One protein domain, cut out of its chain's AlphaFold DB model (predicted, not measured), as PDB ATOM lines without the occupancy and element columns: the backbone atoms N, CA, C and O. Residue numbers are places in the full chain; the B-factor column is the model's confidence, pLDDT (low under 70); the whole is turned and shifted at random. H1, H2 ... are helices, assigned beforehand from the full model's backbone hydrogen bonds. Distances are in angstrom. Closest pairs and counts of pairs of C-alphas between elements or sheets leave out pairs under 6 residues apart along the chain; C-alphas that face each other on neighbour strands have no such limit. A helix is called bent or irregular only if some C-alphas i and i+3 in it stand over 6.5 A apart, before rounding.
ATOM      1  N   GLN A 176     -32.624  35.850  -2.376       60.78
ATOM      2  CA  GLN A 176     -32.058  37.107  -1.898       60.78
ATOM      3  C   GLN A 176     -32.626  37.554  -0.544       60.78
ATOM      4  O   GLN A 176     -31.876  38.022   0.307       60.78
ATOM      5  N   GLN A 177     -33.940  37.436  -0.341       66.31
ATOM      6  CA  GLN A 177     -34.577  37.799   0.925       66.31
ATOM      7  C   GLN A 177     -34.229  36.806   2.044       66.31
ATOM      8  O   GLN A 177     -34.110  37.225   3.191       66.31
ATOM      9  N   ALA A 178     -34.032  35.524   1.717       62.41
ATOM     10  CA  ALA A 178     -33.544  34.523   2.667       62.41
ATOM     11  C   ALA A 178     -32.119  34.856   3.150       62.41
ATOM     12  O   ALA A 178     -31.883  34.896   4.357       62.41
ATOM     13  N   VAL A 179     -31.222  35.221   2.224       69.19
ATOM     14  CA  VAL A 179     -29.850  35.662   2.538       69.19
ATOM     15  C   VAL A 179     -29.846  36.928   3.393       69.19
ATOM     16  O   VAL A 179     -29.125  37.022   4.387       69.19
ATOM     17  N   ASP A 180     -30.679  37.909   3.037       75.62
ATOM     18  CA  ASP A 180     -30.815  39.143   3.811       75.62
ATOM     19  C   ASP A 180     -31.319  38.845   5.240       75.62
ATOM     20  O   ASP A 180     -30.828  39.423   6.213       75.62
ATOM     21  N   LEU A 181     -32.271  37.918   5.387       74.50
ATOM     22  CA  LEU A 181     -32.807  37.515   6.687       74.50
ATOM     23  C   LEU A 181     -31.757  36.789   7.539       74.50
ATOM     24  O   LEU A 181     -31.589  37.138   8.710       74.50
ATOM     25  N   MET A 182     -31.017  35.838   6.960       80.00
ATOM     26  CA  MET A 182     -29.951  35.114   7.662       80.00
ATOM     27  C   MET A 182     -28.852  36.073   8.130       80.00
ATOM     28  O   MET A 182     -28.460  36.047   9.301       80.00
ATOM     29  N   ALA A 183     -28.408  36.975   7.248       82.12
ATOM     30  CA  ALA A 183     -27.420  37.999   7.570       82.12
ATOM     31  C   ALA A 183     -27.879  38.892   8.733       82.12
ATOM     32  O   ALA A 183     -27.113  39.146   9.672       82.12
ATOM     33  N   ALA A 184     -29.135  39.343   8.701       83.62
ATOM     34  CA  ALA A 184     -29.701  40.184   9.747       83.62
ATOM     35  C   ALA A 184     -29.813  39.435  11.086       83.62
ATOM     36  O   ALA A 184     -29.373  39.946  12.117       83.62
ATOM     37  N   ASN A 185     -30.346  38.214  11.093       82.06
ATOM     38  CA  ASN A 185     -30.549  37.450  12.324       82.06
ATOM     39  C   ASN A 185     -29.234  37.038  12.981       82.06
ATOM     40  O   ASN A 185     -29.059  37.279  14.175       82.06
ATOM     41  N   ILE A 186     -28.270  36.515  12.216       87.50
ATOM     42  CA  ILE A 186     -26.937  36.185  12.746       87.50
ATOM     43  C   ILE A 186     -26.282  37.429  13.349       87.50
ATOM     44  O   ILE A 186     -25.718  37.359  14.442       87.50
ATOM     45  N   THR A 187     -26.398  38.580  12.681       90.00
ATOM     46  CA  THR A 187     -25.876  39.848  13.208       90.00
ATOM     47  C   THR A 187     -26.542  40.225  14.528       90.00
ATOM     48  O   THR A 187     -25.849  40.612  15.469       90.00
ATOM     49  N   ARG A 188     -27.870  40.100  14.634       83.75
ATOM     50  CA  ARG A 188     -28.599  40.408  15.872       83.75
ATOM     51  C   ARG A 188     -28.229  39.454  17.005       83.75
ATOM     52  O   ARG A 188     -27.929  39.932  18.095       83.75
ATOM     53  N   TYR A 189     -28.191  38.144  16.758       85.62
ATOM     54  CA  TYR A 189     -27.797  37.165  17.773       85.62
ATOM     55  C   TYR A 189     -26.359  37.392  18.247       85.62
ATOM     56  O   TYR A 189     -26.115  37.407  19.450       85.62
ATOM     57  N   GLU A 190     -25.403  37.630  17.341       91.56
ATOM     58  CA  GLU A 190     -24.012  37.917  17.729       91.56
ATOM     59  C   GLU A 190     -23.929  39.148  18.637       91.56
ATOM     60  O   GLU A 190     -23.250  39.113  19.667       91.56
ATOM     61  N   ARG A 191     -24.657  40.212  18.288       88.69
ATOM     62  CA  ARG A 191     -24.684  41.470  19.040       88.69
ATOM     63  C   ARG A 191     -25.355  41.324  20.401       88.69
ATOM     64  O   ARG A 191     -24.830  41.854  21.382       88.69
ATOM     65  N   GLU A 192     -26.456  40.585  20.478       86.12
ATOM     66  CA  GLU A 192     -27.138  40.272  21.737       86.12
ATOM     67  C   GLU A 192     -26.221  39.455  22.654       86.12
ATOM     68  O   GLU A 192     -25.996  39.824  23.806       86.12
ATOM     69  N   LEU A 193     -25.586  38.407  22.125       88.44
ATOM     70  CA  LEU A 193     -24.614  37.593  22.858       88.44
ATOM     71  C   LEU A 193     -23.418  38.420  23.343       88.44
ATOM     72  O   LEU A 193     -22.944  38.229  24.463       88.44
ATOM     73  N   ALA A 194     -22.924  39.348  22.521       90.56
ATOM     74  CA  ALA A 194     -21.820  40.229  22.886       90.56
ATOM     75  C   ALA A 194     -22.208  41.248  23.970       90.56
ATOM     76  O   ALA A 194     -21.367  41.588  24.803       90.56
ATOM     77  N   THR A 195     -23.453  41.729  23.962       88.19
ATOM     78  CA  THR A 195     -23.930  42.784  24.867       88.19
ATOM     79  C   THR A 195     -24.409  42.216  26.201       88.19
ATOM     80  O   THR A 195     -23.986  42.693  27.252       88.19
ATOM     81  N   SER A 196     -25.245  41.177  26.163       87.38
ATOM     82  CA  SER A 196     -25.925  40.609  27.333       87.38
ATOM     83  C   SER A 196     -25.119  39.507  28.025       87.38
ATOM     84  O   SER A 196     -25.281  39.295  29.224       87.38
ATOM     85  N   TYR A 197     -24.227  38.828  27.296       88.62
ATOM     86  CA  TYR A 197     -23.482  37.660  27.792       88.62
ATOM     87  C   TYR A 197     -21.979  37.711  27.485       88.62
ATOM     88  O   TYR A 197     -21.291  36.690  27.551       88.62
ATOM     89  N   GLY A 198     -21.449  38.878  27.105       86.50
ATOM     90  CA  GLY A 198     -20.109  39.009  26.526       86.50
ATOM     91  C   GLY A 198     -18.964  38.498  27.410       86.50
ATOM     92  O   GLY A 198     -17.957  38.021  26.892       86.50
ATOM     93  N   ASP A 199     -19.125  38.531  28.731       90.50
ATOM     94  CA  ASP A 199     -18.174  38.018  29.726       90.50
ATOM     95  C   ASP A 199     -18.057  36.480  29.734       90.50
ATOM     96  O   ASP A 199     -17.020  35.923  30.133       90.50
ATOM     97  N   ARG A 200     -19.092  35.792  29.235       89.81
ATOM     98  CA  ARG A 200     -19.144  34.328  29.114       89.81
ATOM     99  C   ARG A 200     -18.422  33.796  27.873       89.81
ATOM    100  O   ARG A 200     -18.095  32.608  27.832       89.81
ATOM    101  N   PHE A 201     -18.121  34.655  26.898       90.88
ATOM    102  CA  PHE A 201     -17.475  34.288  25.635       90.88
ATOM    103  C   PHE A 201     -15.991  34.677  25.612       90.88
ATOM    104  O   PHE A 201     -15.614  35.809  25.889       90.88
ATOM    105  N   THR A 202     -15.117  33.743  25.225       84.19
ATOM    106  CA  THR A 202     -13.662  33.982  25.139       84.19
ATOM    107  C   THR A 202     -13.206  34.600  23.816       84.19
ATOM    108  O   THR A 202     -12.012  34.838  23.639       84.19
ATOM    109  N   GLY A 203     -14.120  34.834  22.873       86.62
ATOM    110  CA  GLY A 203     -13.812  35.371  21.551       86.62
ATOM    111  C   GLY A 203     -14.978  35.249  20.574       86.62
ATOM    112  O   GLY A 203     -16.094  34.911  20.966       86.62
ATOM    113  N   MET A 204     -14.698  35.516  19.297       91.81
ATOM    114  CA  MET A 204     -15.709  35.565  18.237       91.81
ATOM    115  C   MET A 204     -16.268  34.184  17.876       91.81
ATOM    116  O   MET A 204     -17.478  34.034  17.764       91.81
ATOM    117  N   ARG A 205     -15.408  33.162  17.768       92.25
ATOM    118  CA  ARG A 205     -15.801  31.788  17.407       92.25
ATOM    119  C   ARG A 205     -17.025  31.281  18.189       92.25
ATOM    120  O   ARG A 205     -18.032  31.014  17.547       92.25
ATOM    121  N   PRO A 206     -17.002  31.173  19.535       88.38
ATOM    122  CA  PRO A 206     -18.148  30.638  20.264       88.38
ATOM    123  C   PRO A 206     -19.402  31.516  20.136       88.38
ATOM    124  O   PRO A 206     -20.502  30.979  20.184       88.38
ATOM    125  N   ARG A 207     -19.271  32.835  19.918       92.56
ATOM    126  CA  ARG A 207     -20.434  33.699  19.646       92.56
ATOM    127  C   ARG A 207     -21.057  33.409  18.286       92.56
ATOM    128  O   ARG A 207     -22.270  33.254  18.217       92.56
ATOM    129  N   LEU A 208     -20.245  33.296  17.233       94.25
ATOM    130  CA  LEU A 208     -20.725  32.941  15.895       94.25
ATOM    131  C   LEU A 208     -21.357  31.549  15.885       94.25
ATOM    132  O   LEU A 208     -22.428  31.377  15.317       94.25
ATOM    133  N   THR A 209     -20.757  30.585  16.588       83.81
ATOM    134  CA  THR A 209     -21.331  29.242  16.710       83.81
ATOM    135  C   THR A 209     -22.719  29.291  17.336       83.81
ATOM    136  O   THR A 209     -23.639  28.693  16.797       83.81
ATOM    137  N   VAL A 210     -22.920  30.031  18.431       82.94
ATOM    138  CA  VAL A 210     -24.261  30.157  19.024       82.94
ATOM    139  C   VAL A 210     -25.213  30.921  18.105       82.94
ATOM    140  O   VAL A 210     -26.336  30.477  17.916       82.94
ATOM    141  N   ALA A 211     -24.775  32.022  17.491       85.75
ATOM    142  CA  ALA A 211     -25.610  32.800  16.577       85.75
ATOM    143  C   ALA A 211     -26.094  31.971  15.375       85.75
ATOM    144  O   ALA A 211     -27.267  32.028  15.018       85.75
ATOM    145  N   GLY A 212     -25.214  31.162  14.782       78.56
ATOM    146  CA  GLY A 212     -25.587  30.259  13.696       78.56
ATOM    147  C   GLY A 212     -26.419  29.068  14.169       78.56
ATOM    148  O   GLY A 212     -27.280  28.613  13.429       78.56
ATOM    149  N   LEU A 213     -26.238  28.596  15.405       76.38
ATOM    150  CA  LEU A 213     -27.080  27.547  15.987       76.38
ATOM    151  C   LEU A 213     -28.495  28.038  16.306       76.38
ATOM    152  O   LEU A 213     -29.437  27.269  16.180       76.38
ATOM    153  N   LEU A 214     -28.646  29.304  16.698       76.56
ATOM    154  CA  LEU A 214     -29.956  29.936  16.852       76.56
ATOM    155  C   LEU A 214     -30.622  30.120  15.482       76.56
ATOM    156  O   LEU A 214     -31.773  29.753  15.321       76.56
ATOM    157  N   GLN A 215     -29.880  30.576  14.469       81.00
ATOM    158  CA  GLN A 215     -30.428  30.790  13.125       81.00
ATOM    159  C   GLN A 215     -30.738  29.495  12.350       81.00
ATOM    160  O   GLN A 215     -31.673  29.460  11.557       81.00
ATOM    161  N   LEU A 216     -29.925  28.451  12.518       74.12
ATOM    162  CA  LEU A 216     -30.009  27.192  11.764       74.12
ATOM    163  C   LEU A 216     -30.324  25.999  12.669       74.12
ATOM    164  O   LEU A 216     -30.032  24.856  12.314       74.12
ATOM    165  N   GLY A 217     -30.906  26.250  13.843       56.06
ATOM    166  CA  GLY A 217     -31.193  25.219  14.841       56.06
ATOM    167  C   GLY A 217     -31.980  24.053  14.255       56.06
ATOM    168  O   GLY A 217     -31.658  22.903  14.533       56.06
ATOM    169  N   TYR A 218     -32.913  24.345  13.350       52.50
ATOM    170  CA  TYR A 218     -33.664  23.340  12.608       52.50
ATOM    171  C   TYR A 218     -32.759  22.443  11.736       52.50
ATOM    172  O   TYR A 218     -32.700  21.233  11.948       52.50
ATOM    173  N   TYR A 219     -31.956  23.028  10.840       52.03
ATOM    174  CA  TYR A 219     -31.039  22.290   9.955       52.03
ATOM    175  C   TYR A 219     -29.985  21.454  10.703       52.03
ATOM    176  O   TYR A 219     -29.513  20.441  10.186       52.03
ATOM    177  N   ILE A 220     -29.598  21.881  11.910       54.81
ATOM    178  CA  ILE A 220     -28.483  21.294  12.669       54.81
ATOM    179  C   ILE A 220     -28.957  20.295  13.727       54.81
ATOM    180  O   ILE A 220     -28.369  19.221  13.883       54.81
ATOM    181  N   LEU A 221     -29.988  20.652  14.493       48.34
ATOM    182  CA  LEU A 221     -30.449  19.890  15.656       48.34
ATOM    183  C   LEU A 221     -31.654  18.999  15.355       48.34
ATOM    184  O   LEU A 221     -31.886  18.075  16.131       48.34
ATOM    185  N   VAL A 222     -32.406  19.281  14.286       45.91
ATOM    186  CA  VAL A 222     -33.629  18.544  13.928       45.91
ATOM    187  C   VAL A 222     -33.412  17.728  12.661       45.91
ATOM    188  O   VAL A 222     -33.460  16.502  12.705       45.91
ATOM    189  N   ASP A 223     -33.118  18.400  11.551       49.66
ATOM    190  CA  ASP A 223     -32.957  17.748  10.248       49.66
ATOM    191  C   ASP A 223     -31.584  17.085  10.090       49.66
ATOM    192  O   ASP A 223     -31.405  16.212   9.244       49.66
ATOM    193  N   HIS A 224     -30.597  17.513  10.884       56.59
ATOM    194  CA  HIS A 224     -29.206  17.043  10.842       56.59
ATOM    195  C   HIS A 224     -28.534  17.112   9.456       56.59
ATOM    196  O   HIS A 224     -27.464  16.535   9.254       56.59
ATOM    197  N   VAL A 225     -29.118  17.857   8.514       60.22
ATOM    198  CA  VAL A 225     -28.589  18.051   7.157       60.22
ATOM    199  C   VAL A 225     -27.344  18.937   7.147       60.22
ATOM    200  O   VAL A 225     -26.518  18.817   6.245       60.22
ATOM    201  N   ILE A 226     -27.162  19.773   8.176       70.44
ATOM    202  CA  ILE A 226     -25.910  20.493   8.431       70.44
ATOM    203  C   ILE A 226     -25.294  19.959   9.732       70.44
ATOM    204  O   ILE A 226     -25.821  20.213  10.817       70.44
ATOM    205  N   PRO A 227     -24.151  19.251   9.681       74.62
ATOM    206  CA  PRO A 227     -23.483  18.784  10.890       74.62
ATOM    207  C   PRO A 227     -23.070  19.946  11.803       74.62
ATOM    208  O   PRO A 227     -22.493  20.934  11.349       74.62
ATOM    209  N   LEU A 228     -23.237  19.794  13.122       68.94
ATOM    210  CA  LEU A 228     -22.759  20.784  14.101       68.94
ATOM    211  C   LEU A 228     -21.255  21.081  13.941       68.94
ATOM    212  O   LEU A 228     -20.814  22.212  14.129       68.94
ATOM    213  N   ALA A 229     -20.462  20.077  13.560       75.44
ATOM    214  CA  ALA A 229     -19.041  20.254  13.273       75.44
ATOM    215  C   ALA A 229     -18.793  21.232  12.111       75.44
ATOM    216  O   ALA A 229     -17.851  22.017  12.185       75.44
ATOM    217  N   THR A 230     -19.658  21.237  11.091       82.38
ATOM    218  CA  THR A 230     -19.604  22.175   9.961       82.38
ATOM    219  C   THR A 230     -19.869  23.602  10.430       82.38
ATOM    220  O   THR A 230     -19.115  24.509  10.085       82.38
ATOM    221  N   LEU A 231     -20.864  23.806  11.299       81.75
ATOM    222  CA  LEU A 231     -21.132  25.110  11.916       81.75
ATOM    223  C   LEU A 231     -19.937  25.609  12.751       81.75
ATOM    224  O   LEU A 231     -19.545  26.778  12.665       81.75
ATOM    225  N   VAL A 232     -19.345  24.728  13.563       81.88
ATOM    226  CA  VAL A 232     -18.164  25.055  14.377       81.88
ATOM    227  C   VAL A 232     -16.973  25.398  13.482       81.88
ATOM    228  O   VAL A 232     -16.304  26.397  13.731       81.88
ATOM    229  N   GLN A 233     -16.739  24.623  12.420       85.94
ATOM    230  CA  GLN A 233     -15.670  24.875  11.458       85.94
ATOM    231  C   GLN A 233     -15.871  26.207  10.727       85.94
ATOM    232  O   GLN A 233     -14.936  27.002  10.653       85.94
ATOM    233  N   ALA A 234     -17.086  26.497  10.255       91.31
ATOM    234  CA  ALA A 234     -17.412  27.788   9.656       91.31
ATOM    235  C   ALA A 234     -17.139  28.936  10.640       91.31
ATOM    236  O   ALA A 234     -16.553  29.947  10.266       91.31
ATOM    237  N   SER A 235     -17.479  28.759  11.921       91.38
ATOM    238  CA  SER A 235     -17.202  29.754  12.966       91.38
ATOM    239  C   SER A 235     -15.700  29.959  13.189       91.38
ATOM    240  O   SER A 235     -15.252  31.091  13.371       91.38
ATOM    241  N   ASP A 236     -14.928  28.870  13.201       91.31
ATOM    242  CA  ASP A 236     -13.474  28.886  13.378       91.31
ATOM    243  C   ASP A 236     -12.772  29.608  12.223       91.31
ATOM    244  O   ASP A 236     -11.922  30.472  12.453       91.31
ATOM    245  N   GLU A 237     -13.161  29.300  10.988       93.12
ATOM    246  CA  GLU A 237     -12.572  29.898   9.791       93.12
ATOM    247  C   GLU A 237     -12.949  31.381   9.636       93.12
ATOM    248  O   GLU A 237     -12.116  32.183   9.210       93.12
ATOM    249  N   SER A 238     -14.151  31.775  10.062       96.25
ATOM    250  CA  SER A 238     -14.601  33.170  10.003       96.25
ATOM    251  C   SER A 238     -14.052  34.054  11.119       96.25
ATOM    252  O   SER A 238     -13.939  35.266  10.941       96.25
ATOM    253  N   ALA A 239     -13.686  33.490  12.274       92.50
ATOM    254  CA  ALA A 239     -13.358  34.267  13.474       92.50
ATOM    255  C   ALA A 239     -12.189  35.259  13.305       92.50
ATOM    256  O   ALA A 239     -12.101  36.216  14.074       92.50
ATOM    257  N   SER A 240     -11.299  35.021  12.334       90.62
ATOM    258  CA  SER A 240     -10.118  35.860  12.059       90.62
ATOM    259  C   SER A 240     -10.233  36.697  10.779       90.62
ATOM    260  O   SER A 240      -9.253  37.334  10.391       90.62
ATOM    261  N   ALA A 241     -11.385  36.671  10.104       92.94
ATOM    262  CA  ALA A 241     -11.617  37.458   8.897       92.94
ATOM    263  C   ALA A 241     -11.764  38.959   9.207       92.94
ATOM    264  O   ALA A 241     -12.020  39.344  10.349       92.94
ATOM    265  N   ASP A 242     -11.644  39.802   8.174       90.69
ATOM    266  CA  ASP A 242     -11.808  41.259   8.297       90.69
ATOM    267  C   ASP A 242     -13.199  41.641   8.837       90.69
ATOM    268  O   ASP A 242     -13.314  42.515   9.695       90.69
ATOM    269  N   ASP A 243     -14.249  40.948   8.376       94.06
ATOM    270  CA  ASP A 243     -15.576  40.966   8.996       94.06
ATOM    271  C   ASP A 243     -16.036  39.524   9.280       94.06
ATOM    272  O   ASP A 243     -16.518  38.836   8.370       94.06
ATOM    273  N   PRO A 244     -15.887  39.048  10.531       95.50
ATOM    274  CA  PRO A 244     -16.222  37.675  10.894       95.50
ATOM    275  C   PRO A 244     -17.687  37.299  10.671       95.50
ATOM    276  O   PRO A 244     -17.970  36.138  10.400       95.50
ATOM    277  N   VAL A 245     -18.621  38.251  10.774       95.44
ATOM    278  CA  VAL A 245     -20.054  37.965  10.588       95.44
ATOM    279  C   VAL A 245     -20.361  37.781   9.106       95.44
ATOM    280  O   VAL A 245     -21.028  36.819   8.748       95.44
ATOM    281  N   VAL A 246     -19.831  38.648   8.240       94.00
ATOM    282  CA  VAL A 246     -20.023  38.532   6.782       94.00
ATOM    283  C   VAL A 246     -19.436  37.224   6.258       94.00
ATOM    284  O   VAL A 246     -20.111  36.499   5.532       94.00
ATOM    285  N   GLU A 247     -18.205  36.901   6.663       95.00
ATOM    286  CA  GLU A 247     -17.542  35.654   6.273       95.00
ATOM    287  C   GLU A 247     -18.338  34.427   6.735       95.00
ATOM    288  O   GLU A 247     -18.481  33.449   6.008       95.00
ATOM    289  N   PHE A 248     -18.881  34.480   7.951       96.69
ATOM    290  CA  PHE A 248     -19.676  33.398   8.516       96.69
ATOM    291  C   PHE A 248     -21.020  33.206   7.816       96.69
ATOM    292  O   PHE A 248     -21.368  32.071   7.506       96.69
ATOM    293  N   VAL A 249     -21.739  34.289   7.513       91.50
ATOM    294  CA  VAL A 249     -23.004  34.223   6.767       91.50
ATOM    295  C   VAL A 249     -22.774  33.624   5.381       91.50
ATOM    296  O   VAL A 249     -23.465  32.682   5.020       91.50
ATOM    297  N   GLU A 250     -21.768  34.089   4.630       86.19
ATOM    298  CA  GLU A 250     -21.471  33.545   3.293       86.19
ATOM    299  C   GLU A 250     -21.218  32.032   3.333       86.19
ATOM    300  O   GLU A 250     -21.709  31.294   2.480       86.19
ATOM    301  N   ARG A 251     -20.500  31.554   4.355       92.81
ATOM    302  CA  ARG A 251     -20.236  30.123   4.552       92.81
ATOM    303  C   ARG A 251     -21.492  29.337   4.896       92.81
ATOM    304  O   ARG A 251     -21.672  28.248   4.370       92.81
ATOM    305  N   LEU A 252     -22.352  29.874   5.755       87.69
ATOM    306  CA  LEU A 252     -23.594  29.203   6.130       87.69
ATOM    307  C   LEU A 252     -24.600  29.144   4.984       87.69
ATOM    308  O   LEU A 252     -25.232  28.108   4.811       87.69
ATOM    309  N   GLU A 253     -24.684  30.186   4.160       79.25
ATOM    310  CA  GLU A 253     -25.490  30.167   2.936       79.25
ATOM    311  C   GLU A 253     -25.066  29.022   2.012       79.25
ATOM    312  O   GLU A 253     -25.911  28.272   1.528       79.25
ATOM    313  N   ILE A 254     -23.757  28.822   1.813       79.75
ATOM    314  CA  ILE A 254     -23.251  27.712   0.993       79.75
ATOM    315  C   ILE A 254     -23.716  26.367   1.553       79.75
ATOM    316  O   ILE A 254     -24.165  25.516   0.786       79.75
ATOM    317  N   GLU A 255     -23.629  26.167   2.868       83.19
ATOM    318  CA  GLU A 255     -24.034  24.910   3.502       83.19
ATOM    319  C   GLU A 255     -25.555  24.691   3.442       83.19
ATOM    320  O   GLU A 255     -25.988  23.580   3.145       83.19
ATOM    321  N   VAL A 256     -26.368  25.740   3.622       71.75
ATOM    322  CA  VAL A 256     -27.835  25.671   3.480       71.75
ATOM    323  C   VAL A 256     -28.229  25.344   2.040       71.75
ATOM    324  O   VAL A 256     -28.951  24.377   1.803       71.75
ATOM    325  N   PHE A 257     -27.685  26.055   1.051       67.69
ATOM    326  CA  PHE A 257     -27.971  25.758  -0.355       67.69
ATOM    327  C   PHE A 257     -27.438  24.387  -0.790       67.69
ATOM    328  O   PHE A 257     -28.051  23.738  -1.637       67.69
ATOM    329  N   CYS A 258     -26.319  23.913  -0.232       67.69
ATOM    330  CA  CYS A 258     -25.830  22.556  -0.495       67.69
ATOM    331  C   CYS A 258     -26.737  21.491   0.130       67.69
ATOM    332  O   CYS A 258     -26.939  20.444  -0.490       67.69
ATOM    333  N   ALA A 259     -27.297  21.751   1.313       62.25
ATOM    334  CA  ALA A 259     -28.272  20.870   1.950       62.25
ATOM    335  C   ALA A 259     -29.572  20.766   1.128       62.25
ATOM    336  O   ALA A 259     -30.143  19.683   1.028       62.25
ATOM    337  N   GLU A 260     -30.003  21.854   0.478       57.53
ATOM    338  CA  GLU A 260     -31.222  21.885  -0.346       57.53
ATOM    339  C   GLU A 260     -31.017  21.395  -1.795       57.53
ATOM    340  O   GLU A 260     -31.886  20.737  -2.370       57.53
ATOM    341  N   GLY A 261     -29.882  21.738  -2.413       52.47
ATOM    342  CA  GLY A 261     -29.595  21.509  -3.836       52.47
ATOM    343  C   GLY A 261     -28.687  20.310  -4.134       52.47
ATOM    344  O   GLY A 261     -28.537  19.920  -5.295       52.47
ATOM    345  N   GLY A 262     -28.092  19.711  -3.100       54.56
ATOM    346  CA  GLY A 262     -27.155  18.597  -3.205       54.56
ATOM    347  C   GLY A 262     -25.710  19.015  -3.516       54.56
ATOM    348  O   GLY A 262     -25.419  20.000  -4.194       54.56
ATOM    349  N   GLU A 263     -24.763  18.193  -3.060       64.19
ATOM    350  CA  GLU A 263     -23.320  18.493  -3.058       64.19
ATOM    351  C   GLU A 263     -22.699  18.649  -4.466       64.19
ATOM    352  O   GLU A 263     -21.656  19.281  -4.641       64.19
ATOM    353  N   GLY A 264     -23.365  18.123  -5.502       66.38
ATOM    354  CA  GLY A 264     -22.928  18.203  -6.901       66.38
ATOM    355  C   GLY A 264     -22.910  19.620  -7.488       66.38
ATOM    356  O   GLY A 264     -22.255  19.839  -8.511       66.38
ATOM    357  N   GLU A 265     -23.578  20.585  -6.847       68.94
ATOM    358  CA  GLU A 265     -23.623  21.988  -7.282       68.94
ATOM    359  C   GLU A 265     -22.752  22.935  -6.440       68.94
ATOM    360  O   GLU A 265     -22.699  24.127  -6.748       68.94
ATOM    361  N   ARG A 266     -22.004  22.427  -5.443       74.88
ATOM    362  CA  ARG A 266     -21.254  23.240  -4.462       74.88
ATOM    363  C   ARG A 266     -20.444  24.373  -5.092       74.88
ATOM    364  O   ARG A 266     -20.564  25.511  -4.668       74.88
ATOM    365  N   LYS A 267     -19.691  24.110  -6.166       76.19
ATOM    366  CA  LYS A 267     -18.887  25.150  -6.833       76.19
ATOM    367  C   LYS A 267     -19.738  26.291  -7.416       76.19
ATOM    368  O   LYS A 267     -19.338  27.449  -7.368       76.19
ATOM    369  N   ARG A 268     -20.902  25.972  -7.988       73.31
ATOM    370  CA  ARG A 268     -21.827  26.984  -8.525       73.31
ATOM    371  C   ARG A 268     -22.459  27.785  -7.385       73.31
ATOM    372  O   ARG A 268     -22.620  28.993  -7.523       73.31
ATOM    373  N   ILE A 269     -22.799  27.110  -6.289       72.19
ATOM    374  CA  ILE A 269     -23.343  27.727  -5.075       72.19
ATOM    375  C   ILE A 269     -22.310  28.679  -4.464       72.19
ATOM    376  O   ILE A 269     -22.628  29.840  -4.243       72.19
ATOM    377  N   GLU A 270     -21.060  28.244  -4.295       77.38
ATOM    378  CA  GLU A 270     -19.945  29.077  -3.823       77.38
ATOM    379  C   GLU A 270     -19.775  30.338  -4.684       77.38
ATOM    380  O   GLU A 270     -19.715  31.446  -4.156       77.38
ATOM    381  N   GLU A 271     -19.763  30.196  -6.015       72.69
ATOM    382  CA  GLU A 271     -19.679  31.336  -6.937       72.69
ATOM    383  C   GLU A 271     -20.879  32.292  -6.788       72.69
ATOM    384  O   GLU A 271     -20.701  33.510  -6.844       72.69
ATOM    385  N   ALA A 272     -22.090  31.771  -6.566       71.12
ATOM    386  CA  ALA A 272     -23.293  32.578  -6.360       71.12
ATOM    387  C   ALA A 272     -23.291  33.303  -5.003       71.12
ATOM    388  O   ALA A 272     -23.533  34.509  -4.961       71.12
ATOM    389  N   CYS A 273     -22.964  32.610  -3.911       70.75
ATOM    390  CA  CYS A 273     -22.848  33.193  -2.574       70.75
ATOM    391  C   CYS A 273     -21.767  34.280  -2.535       70.75
ATOM    392  O   CYS A 273     -21.982  35.346  -1.955       70.75
ATOM    393  N   HIS A 274     -20.657  34.085  -3.255       78.06
ATOM    394  CA  HIS A 274     -19.608  35.094  -3.349       78.06
ATOM    395  C   HIS A 274     -20.079  36.390  -4.026       78.06
ATOM    396  O   HIS A 274     -19.689  37.489  -3.627       78.06
ATOM    397  N   LEU A 275     -20.974  36.291  -5.017       73.50
ATOM    398  CA  LEU A 275     -21.598  37.463  -5.645       73.50
ATOM    399  C   LEU A 275     -22.546  38.210  -4.694       73.50
ATOM    400  O   LEU A 275     -22.768  39.406  -4.878       73.50
ATOM    401  N   LEU A 276     -23.074  37.535  -3.670       78.50
ATOM    402  CA  LEU A 276     -23.934  38.133  -2.647       78.50
ATOM    403  C   LEU A 276     -23.148  38.787  -1.505       78.50
ATOM    404  O   LEU A 276     -23.736  39.525  -0.716       78.50
ATOM    405  N   ARG A 277     -21.824  38.604  -1.428       83.50
ATOM    406  CA  ARG A 277     -20.998  39.102  -0.318       83.50
ATOM    407  C   ARG A 277     -21.141  40.602  -0.061       83.50
ATOM    408  O   ARG A 277     -21.230  41.018   1.091       83.50
ATOM    409  N   SER A 278     -21.194  41.432  -1.108       80.00
ATOM    410  CA  SER A 278     -21.388  42.882  -0.933       80.00
ATOM    411  C   SER A 278     -22.749  43.207  -0.319       80.00
ATOM    412  O   SER A 278     -22.857  44.113   0.497       80.00
ATOM    413  N   ARG A 279     -23.778  42.434  -0.674       83.44
ATOM    414  CA  ARG A 279     -25.125  42.586  -0.133       83.44
ATOM    415  C   ARG A 279     -25.206  42.110   1.315       83.44
ATOM    416  O   ARG A 279     -25.784  42.813   2.137       83.44
ATOM    417  N   ILE A 280     -24.571  40.983   1.638       84.62
ATOM    418  CA  ILE A 280     -24.424  40.510   3.021       84.62
ATOM    419  C   ILE A 280     -23.757  41.602   3.865       84.62
ATOM    420  O   ILE A 280     -24.271  41.953   4.923       84.62
ATOM    421  N   LEU A 281     -22.663  42.196   3.375       90.19
ATOM    422  CA  LEU A 281     -21.989  43.301   4.059       90.19
ATOM    423  C   LEU A 281     -22.926  44.492   4.305       90.19
ATOM    424  O   LEU A 281     -22.977  44.988   5.430       90.19
ATOM    425  N   ASP A 282     -23.687  44.925   3.298       84.56
ATOM    426  CA  ASP A 282     -24.639  46.034   3.445       84.56
ATOM    427  C   ASP A 282     -25.690  45.742   4.529       84.56
ATOM    428  O   ASP A 282     -25.951  46.586   5.389       84.56
ATOM    429  N   VAL A 283     -26.262  44.532   4.531       87.12
ATOM    430  CA  VAL A 283     -27.268  44.115   5.523       87.12
ATOM    431  C   VAL A 283     -26.669  44.031   6.925       87.12
ATOM    432  O   VAL A 283     -27.289  44.493   7.885       87.12
ATOM    433  N   VAL A 284     -25.456  43.492   7.063       91.31
ATOM    434  CA  VAL A 284     -24.741  43.418   8.345       91.31
ATOM    435  C   VAL A 284     -24.463  44.822   8.890       91.31
ATOM    436  O   VAL A 284     -24.709  45.082  10.069       91.31
ATOM    437  N   LEU A 285     -23.984  45.749   8.054       91.38
ATOM    438  CA  LEU A 285     -23.705  47.128   8.471       91.38
ATOM    439  C   LEU A 285     -24.977  47.866   8.895       91.38
ATOM    440  O   LEU A 285     -24.972  48.503   9.951       91.38
ATOM    441  N   GLN A 286     -26.060  47.731   8.127       88.06
ATOM    442  CA  GLN A 286     -27.358  48.319   8.463       88.06
ATOM    443  C   GLN A 286     -27.925  47.725   9.762       88.06
ATOM    444  O   GLN A 286     -28.358  48.437  10.660       88.06
ATOM    445  N   THR A 287     -27.854  46.405   9.924       88.31
ATOM    446  CA  THR A 287     -28.357  45.743  11.137       88.31
ATOM    447  C   THR A 287     -27.556  46.155  12.375       88.31
ATOM    448  O   THR A 287     -28.120  46.307  13.456       88.31
ATOM    449  N   ARG A 288     -26.242  46.382  12.236       88.69
ATOM    450  CA  ARG A 288     -25.397  46.899  13.323       88.69
ATOM    451  C   ARG A 288     -25.745  48.336  13.706       88.69
ATOM    452  O   ARG A 288     -25.658  48.646  14.892       88.69
ATOM    453  N   SER A 289     -26.101  49.196  12.746       86.31
ATOM    454  CA  SER A 289     -26.524  50.572  13.053       86.31
ATOM    455  C   SER A 289     -27.879  50.622  13.749       86.31
ATOM    456  O   SER A 289     -28.078  51.469  14.614       86.31
ATOM    457  N   ASP A 290     -28.768  49.689  13.415       81.62
ATOM    458  CA  ASP A 290     -30.172  49.712  13.840       81.62
ATOM    459  C   ASP A 290     -30.440  48.873  15.104       81.62
ATOM    460  O   ASP A 290     -31.575  48.763  15.559       81.62
ATOM    461  N   PHE A 291     -29.401  48.271  15.692       73.88
ATOM    462  CA  PHE A 291     -29.511  47.305  16.794       73.88
ATOM    463  C   PHE A 291     -30.123  47.874  18.097       73.88
ATOM    464  O   PHE A 291     -30.415  47.108  19.010       73.88
ATOM    465  N   GLU A 292     -30.347  49.186  18.222       58.31
ATOM    466  CA  GLU A 292     -30.813  49.796  19.479       58.31
ATOM    467  C   GLU A 292     -32.313  49.605  19.814       58.31
ATOM    468  O   GLU A 292     -32.715  50.005  20.904       58.31
ATOM    469  N   GLU A 293     -33.158  48.975  18.980       47.91
ATOM    470  CA  GLU A 293     -34.625  49.071  19.184       47.91
ATOM    471  C   GLU A 293     -35.490  47.802  18.966       47.91
ATOM    472  O   GLU A 293     -36.670  47.936  18.640       47.91
ATOM    473  N   THR A 294     -35.024  46.554  19.156       47.78
ATOM    474  CA  THR A 294     -35.944  45.391  18.972       47.78
ATOM    475  C   THR A 294     -35.797  44.241  19.991       47.78
ATOM    476  O   THR A 294     -34.797  43.533  19.964       47.78
ATOM    477  N   PRO A 295     -36.811  43.981  20.849       47.53
ATOM    478  CA  PRO A 295     -36.800  42.902  21.857       47.53
ATOM    479  C   PRO A 295     -36.952  41.452  21.345       47.53
ATOM    480  O   PRO A 295     -37.012  40.536  22.164       47.53
ATOM    481  N   SER A 296     -37.093  41.197  20.038       45.56
ATOM    482  CA  SER A 296     -37.657  39.920  19.554       45.56
ATOM    483  C   SER A 296     -36.699  38.718  19.510       45.56
ATOM    484  O   SER A 296     -37.160  37.606  19.292       45.56
ATOM    485  N   LEU A 297     -35.400  38.873  19.798       59.06
ATOM    486  CA  LEU A 297     -34.429  37.755  19.786       59.06
ATOM    487  C   LEU A 297     -33.770  37.475  21.150       59.06
ATOM    488  O   LEU A 297     -32.990  36.526  21.302       59.06
ATOM    489  N   THR A 298     -34.121  38.260  22.174       62.00
ATOM    490  CA  THR A 298     -33.593  38.114  23.538       62.00
ATOM    491  C   THR A 298     -34.031  36.796  24.175       62.00
ATOM    492  O   THR A 298     -33.257  36.182  24.903       62.00
ATOM    493  N   GLN A 299     -35.242  36.308  23.877       66.50
ATOM    494  CA  GLN A 299     -35.764  35.090  24.501       66.50
ATOM    495  C   GLN A 299     -35.054  33.820  24.015       66.50
ATOM    496  O   GLN A 299     -34.674  33.004  24.847       66.50
ATOM    497  N   ALA A 300     -34.834  33.653  22.705       64.06
ATOM    498  CA  ALA A 300     -34.116  32.493  22.165       64.06
ATOM    499  C   ALA A 300     -32.663  32.457  22.672       64.06
ATOM    500  O   ALA A 300     -32.177  31.425  23.140       64.06
ATOM    501  N   THR A 301     -32.014  33.625  22.690       72.44
ATOM    502  CA  THR A 301     -30.668  33.790  23.248       72.44
ATOM    503  C   THR A 301     -30.636  33.456  24.743       72.44
ATOM    504  O   THR A 301     -29.797  32.677  25.185       72.44
ATOM    505  N   SER A 302     -31.586  33.978  25.522       76.06
ATOM    506  CA  SER A 302     -31.713  33.701  26.957       76.06
ATOM    507  C   SER A 302     -31.976  32.225  27.241       76.06
ATOM    508  O   SER A 302     -31.287  31.622  28.061       76.06
ATOM    509  N   ASN A 303     -32.894  31.600  26.500       74.38
ATOM    510  CA  ASN A 303     -33.183  30.174  26.606       74.38
ATOM    511  C   ASN A 303     -31.913  29.346  26.393       74.38
ATOM    512  O   ASN A 303     -31.575  28.504  27.227       74.38
ATOM    513  N   PHE A 304     -31.170  29.631  25.320       73.94
ATOM    514  CA  PHE A 304     -29.915  28.946  25.040       73.94
ATOM    515  C   PHE A 304     -28.851  29.192  26.116       73.94
ATOM    516  O   PHE A 304     -28.078  28.285  26.416       73.94
ATOM    517  N   MET A 305     -28.785  30.385  26.708       81.88
ATOM    518  CA  MET A 305     -27.737  30.749  27.671       81.88
ATOM    519  C   MET A 305     -28.024  30.306  29.113       81.88
ATOM    520  O   MET A 305     -27.072  30.050  29.861       81.88
ATOM    521  N   GLU A 306     -29.298  30.175  29.490       80.00
ATOM    522  CA  GLU A 306     -29.731  29.980  30.880       80.00
ATOM    523  C   GLU A 306     -30.385  28.618  31.146       80.00
ATOM    524  O   GLU A 306     -30.260  28.085  32.251       80.00
ATOM    525  N   LEU A 307     -31.053  27.996  30.163       68.00
ATOM    526  CA  LEU A 307     -31.761  26.740  30.428       68.00
ATOM    527  C   LEU A 307     -30.785  25.564  30.617       68.00
ATOM    528  O   LEU A 307     -29.831  25.424  29.840       68.00
ATOM    529  N   PRO A 308     -31.008  24.670  31.603       62.31
ATOM    530  CA  PRO A 308     -30.113  23.542  31.868       62.31
ATOM    531  C   PRO A 308     -29.949  22.578  30.689       62.31
ATOM    532  O   PRO A 308     -28.870  22.010  30.525       62.31
ATOM    533  N   GLN A 309     -30.973  22.412  29.841       60.97
ATOM    534  CA  GLN A 309     -30.917  21.470  28.714       60.97
ATOM    535  C   GLN A 309     -29.829  21.799  27.680       60.97
ATOM    536  O   GLN A 309     -29.301  20.891  27.046       60.97
ATOM    537  N   PHE A 310     -29.444  23.072  27.546       63.03
ATOM    538  CA  PHE A 310     -28.390  23.494  26.619       63.03
ATOM    539  C   PHE A 310     -26.993  23.494  27.255       63.03
ATOM    540  O   PHE A 310     -26.012  23.777  26.571       63.03
ATOM    541  N   GLU A 311     -26.858  23.134  28.537       71.12
ATOM    542  CA  GLU A 311     -25.564  23.110  29.234       71.12
ATOM    543  C   GLU A 311     -24.508  22.231  28.545       71.12
ATOM    544  O   GLU A 311     -23.391  22.717  28.349       71.12
ATOM    545  N   PRO A 312     -24.815  20.997  28.089       66.31
ATOM    546  CA  PRO A 312     -23.828  20.178  27.384       66.31
ATOM    547  C   PRO A 312     -23.321  20.847  26.100       66.31
ATOM    548  O   PRO A 312     -22.138  20.768  25.774       66.31
ATOM    549  N   LEU A 313     -24.209  21.549  25.392       61.56
ATOM    550  CA  LEU A 313     -23.897  22.227  24.140       61.56
ATOM    551  C   LEU A 313     -23.073  23.499  24.388       61.56
ATOM    552  O   LEU A 313     -22.070  23.726  23.712       61.56
ATOM    553  N   ARG A 314     -23.409  24.274  25.427       80.06
ATOM    554  CA  ARG A 314     -22.599  25.412  25.889       80.06
ATOM    555  C   ARG A 314     -21.184  24.984  26.277       80.06
ATOM    556  O   ARG A 314     -20.220  25.645  25.887       80.06
ATOM    557  N   GLN A 315     -21.045  23.863  26.988       73.81
ATOM    558  CA  GLN A 315     -19.742  23.300  27.355       73.81
ATOM    559  C   GLN A 315     -18.946  22.851  26.128       73.81
ATOM    560  O   GLN A 315     -17.759  23.161  26.032       73.81
ATOM    561  N   ALA A 316     -19.595  22.184  25.169       71.31
ATOM    562  CA  ALA A 316     -18.961  21.761  23.920       71.31
ATOM    563  C   ALA A 316     -18.458  22.950  23.082       71.31
ATOM    564  O   ALA A 316     -17.388  22.874  22.476       71.31
ATOM    565  N   ILE A 317     -19.192  24.066  23.091       76.12
ATOM    566  CA  ILE A 317     -18.829  25.312  22.396       76.12
ATOM    567  C   ILE A 317     -17.760  26.113  23.174       76.12
ATOM    568  O   ILE A 317     -17.091  26.979  22.610       76.12
ATOM    569  N   GLY A 318     -17.535  25.800  24.454       79.19
ATOM    570  CA  GLY A 318     -16.539  26.468  25.298       79.19
ATOM    571  C   GLY A 318     -17.037  27.763  25.947       79.19
ATOM    572  O   GLY A 318     -16.245  28.670  26.205       79.19
TER     573      GLY A 318
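What this domain is: This is residues 176 to 318 of the 323 residues of an uncharacterized protein of Candidatus Cryosericum hinesii (UniProt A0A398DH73). The long helix H1 has H2, H5, the later part of H6 and H7 packed round it in a cluster of crossed helices, with H4 on H2 and H5. H5 and the kinked H6 fold back on each other as a hairpin, while H8 is loosely placed, with residues 307 to 312 standing free. The printed part has 143 residues with eight named helices, H1 to H8 in order, and no named strand; its class is all helix. It is compact, with a radius of gyration of the C-alphas of 14.5 A and spans of 40 by 33 by 27 A.

Where its parts are: H1, residues 176 to 196, runs 30.1 A from C-alpha 176 at (-32.058, 37.107, -1.898). H2 is residues 204 to 215, H3 residues 217 to 222 and H4 residues 228 to 238. H5, residues 244 to 261, is 25.6 A long. H6, residues 263 to 289, is 36.0 A long from first to last C-alpha, with a kink of 53 degrees near residue 274. H7 is residues 295 to 306. H8, residues 308 to 317, ends with C-alpha 317 at (-18.829, 25.312, 22.396). H6, H7 and H8 are irregular: the C-alphas of 264 and 267 are 8.0 A apart, those of 296 and 299 7.2 A, and those of 309 and 312 7.3 A.

How they stand to each other: H1 and H5 are the hubs, touching four helices each. H1 touches H2 at a steep tilt of 53 degrees, opposite ways, closest at the C-alphas of Tyr 189 and Ala 211, 5.0 A. Residues 179 to 187 of H1 touch residues 245 to 253 of H5, closest at Ala 183 and Val 249, C-alphas 5.9 A apart. H6 touches H1 with residues 279 to 288 alone, closest at the C-alphas of Thr 287 and Ala 184, 5.9 A. H7 touches H1 with residues 297 to 301 alone; the closest C-alphas, Leu 297 and Tyr 189, are 7.0 A apart. H5 and H6 form a helical hairpin at 38 degrees, closest at the C-alphas of Val 246 and Leu 281, 5.8 A. H4 and H5 form another, only just steep at 38 degrees, closest at the C-alphas of Ser 238 and Pro 244, 4.9 A. H4 touches H2, with the C-alphas of Ser 235 and Arg 205 5.1 A apart. H3 touches no helix but is near H2 and H4; H8 touches no helix but is near H2 and H7. Every O i to N i+4 pair is within hydrogen-bond range in H1, H2, H3, H4 and H5, against 19 of 23 in H6, 6 of 8 in H7 and 4 of 6 in H8.

The domain as a whole: The two C-alphas farthest apart, of Gly 264 and Glu 293, are 42.1 A apart. The printed part has no cut, and no link is long. Mean pLDDT of the printed part is 77.2; 38 residues are under 70, among them 217 to 225, 257 to 265 and 292 to 300.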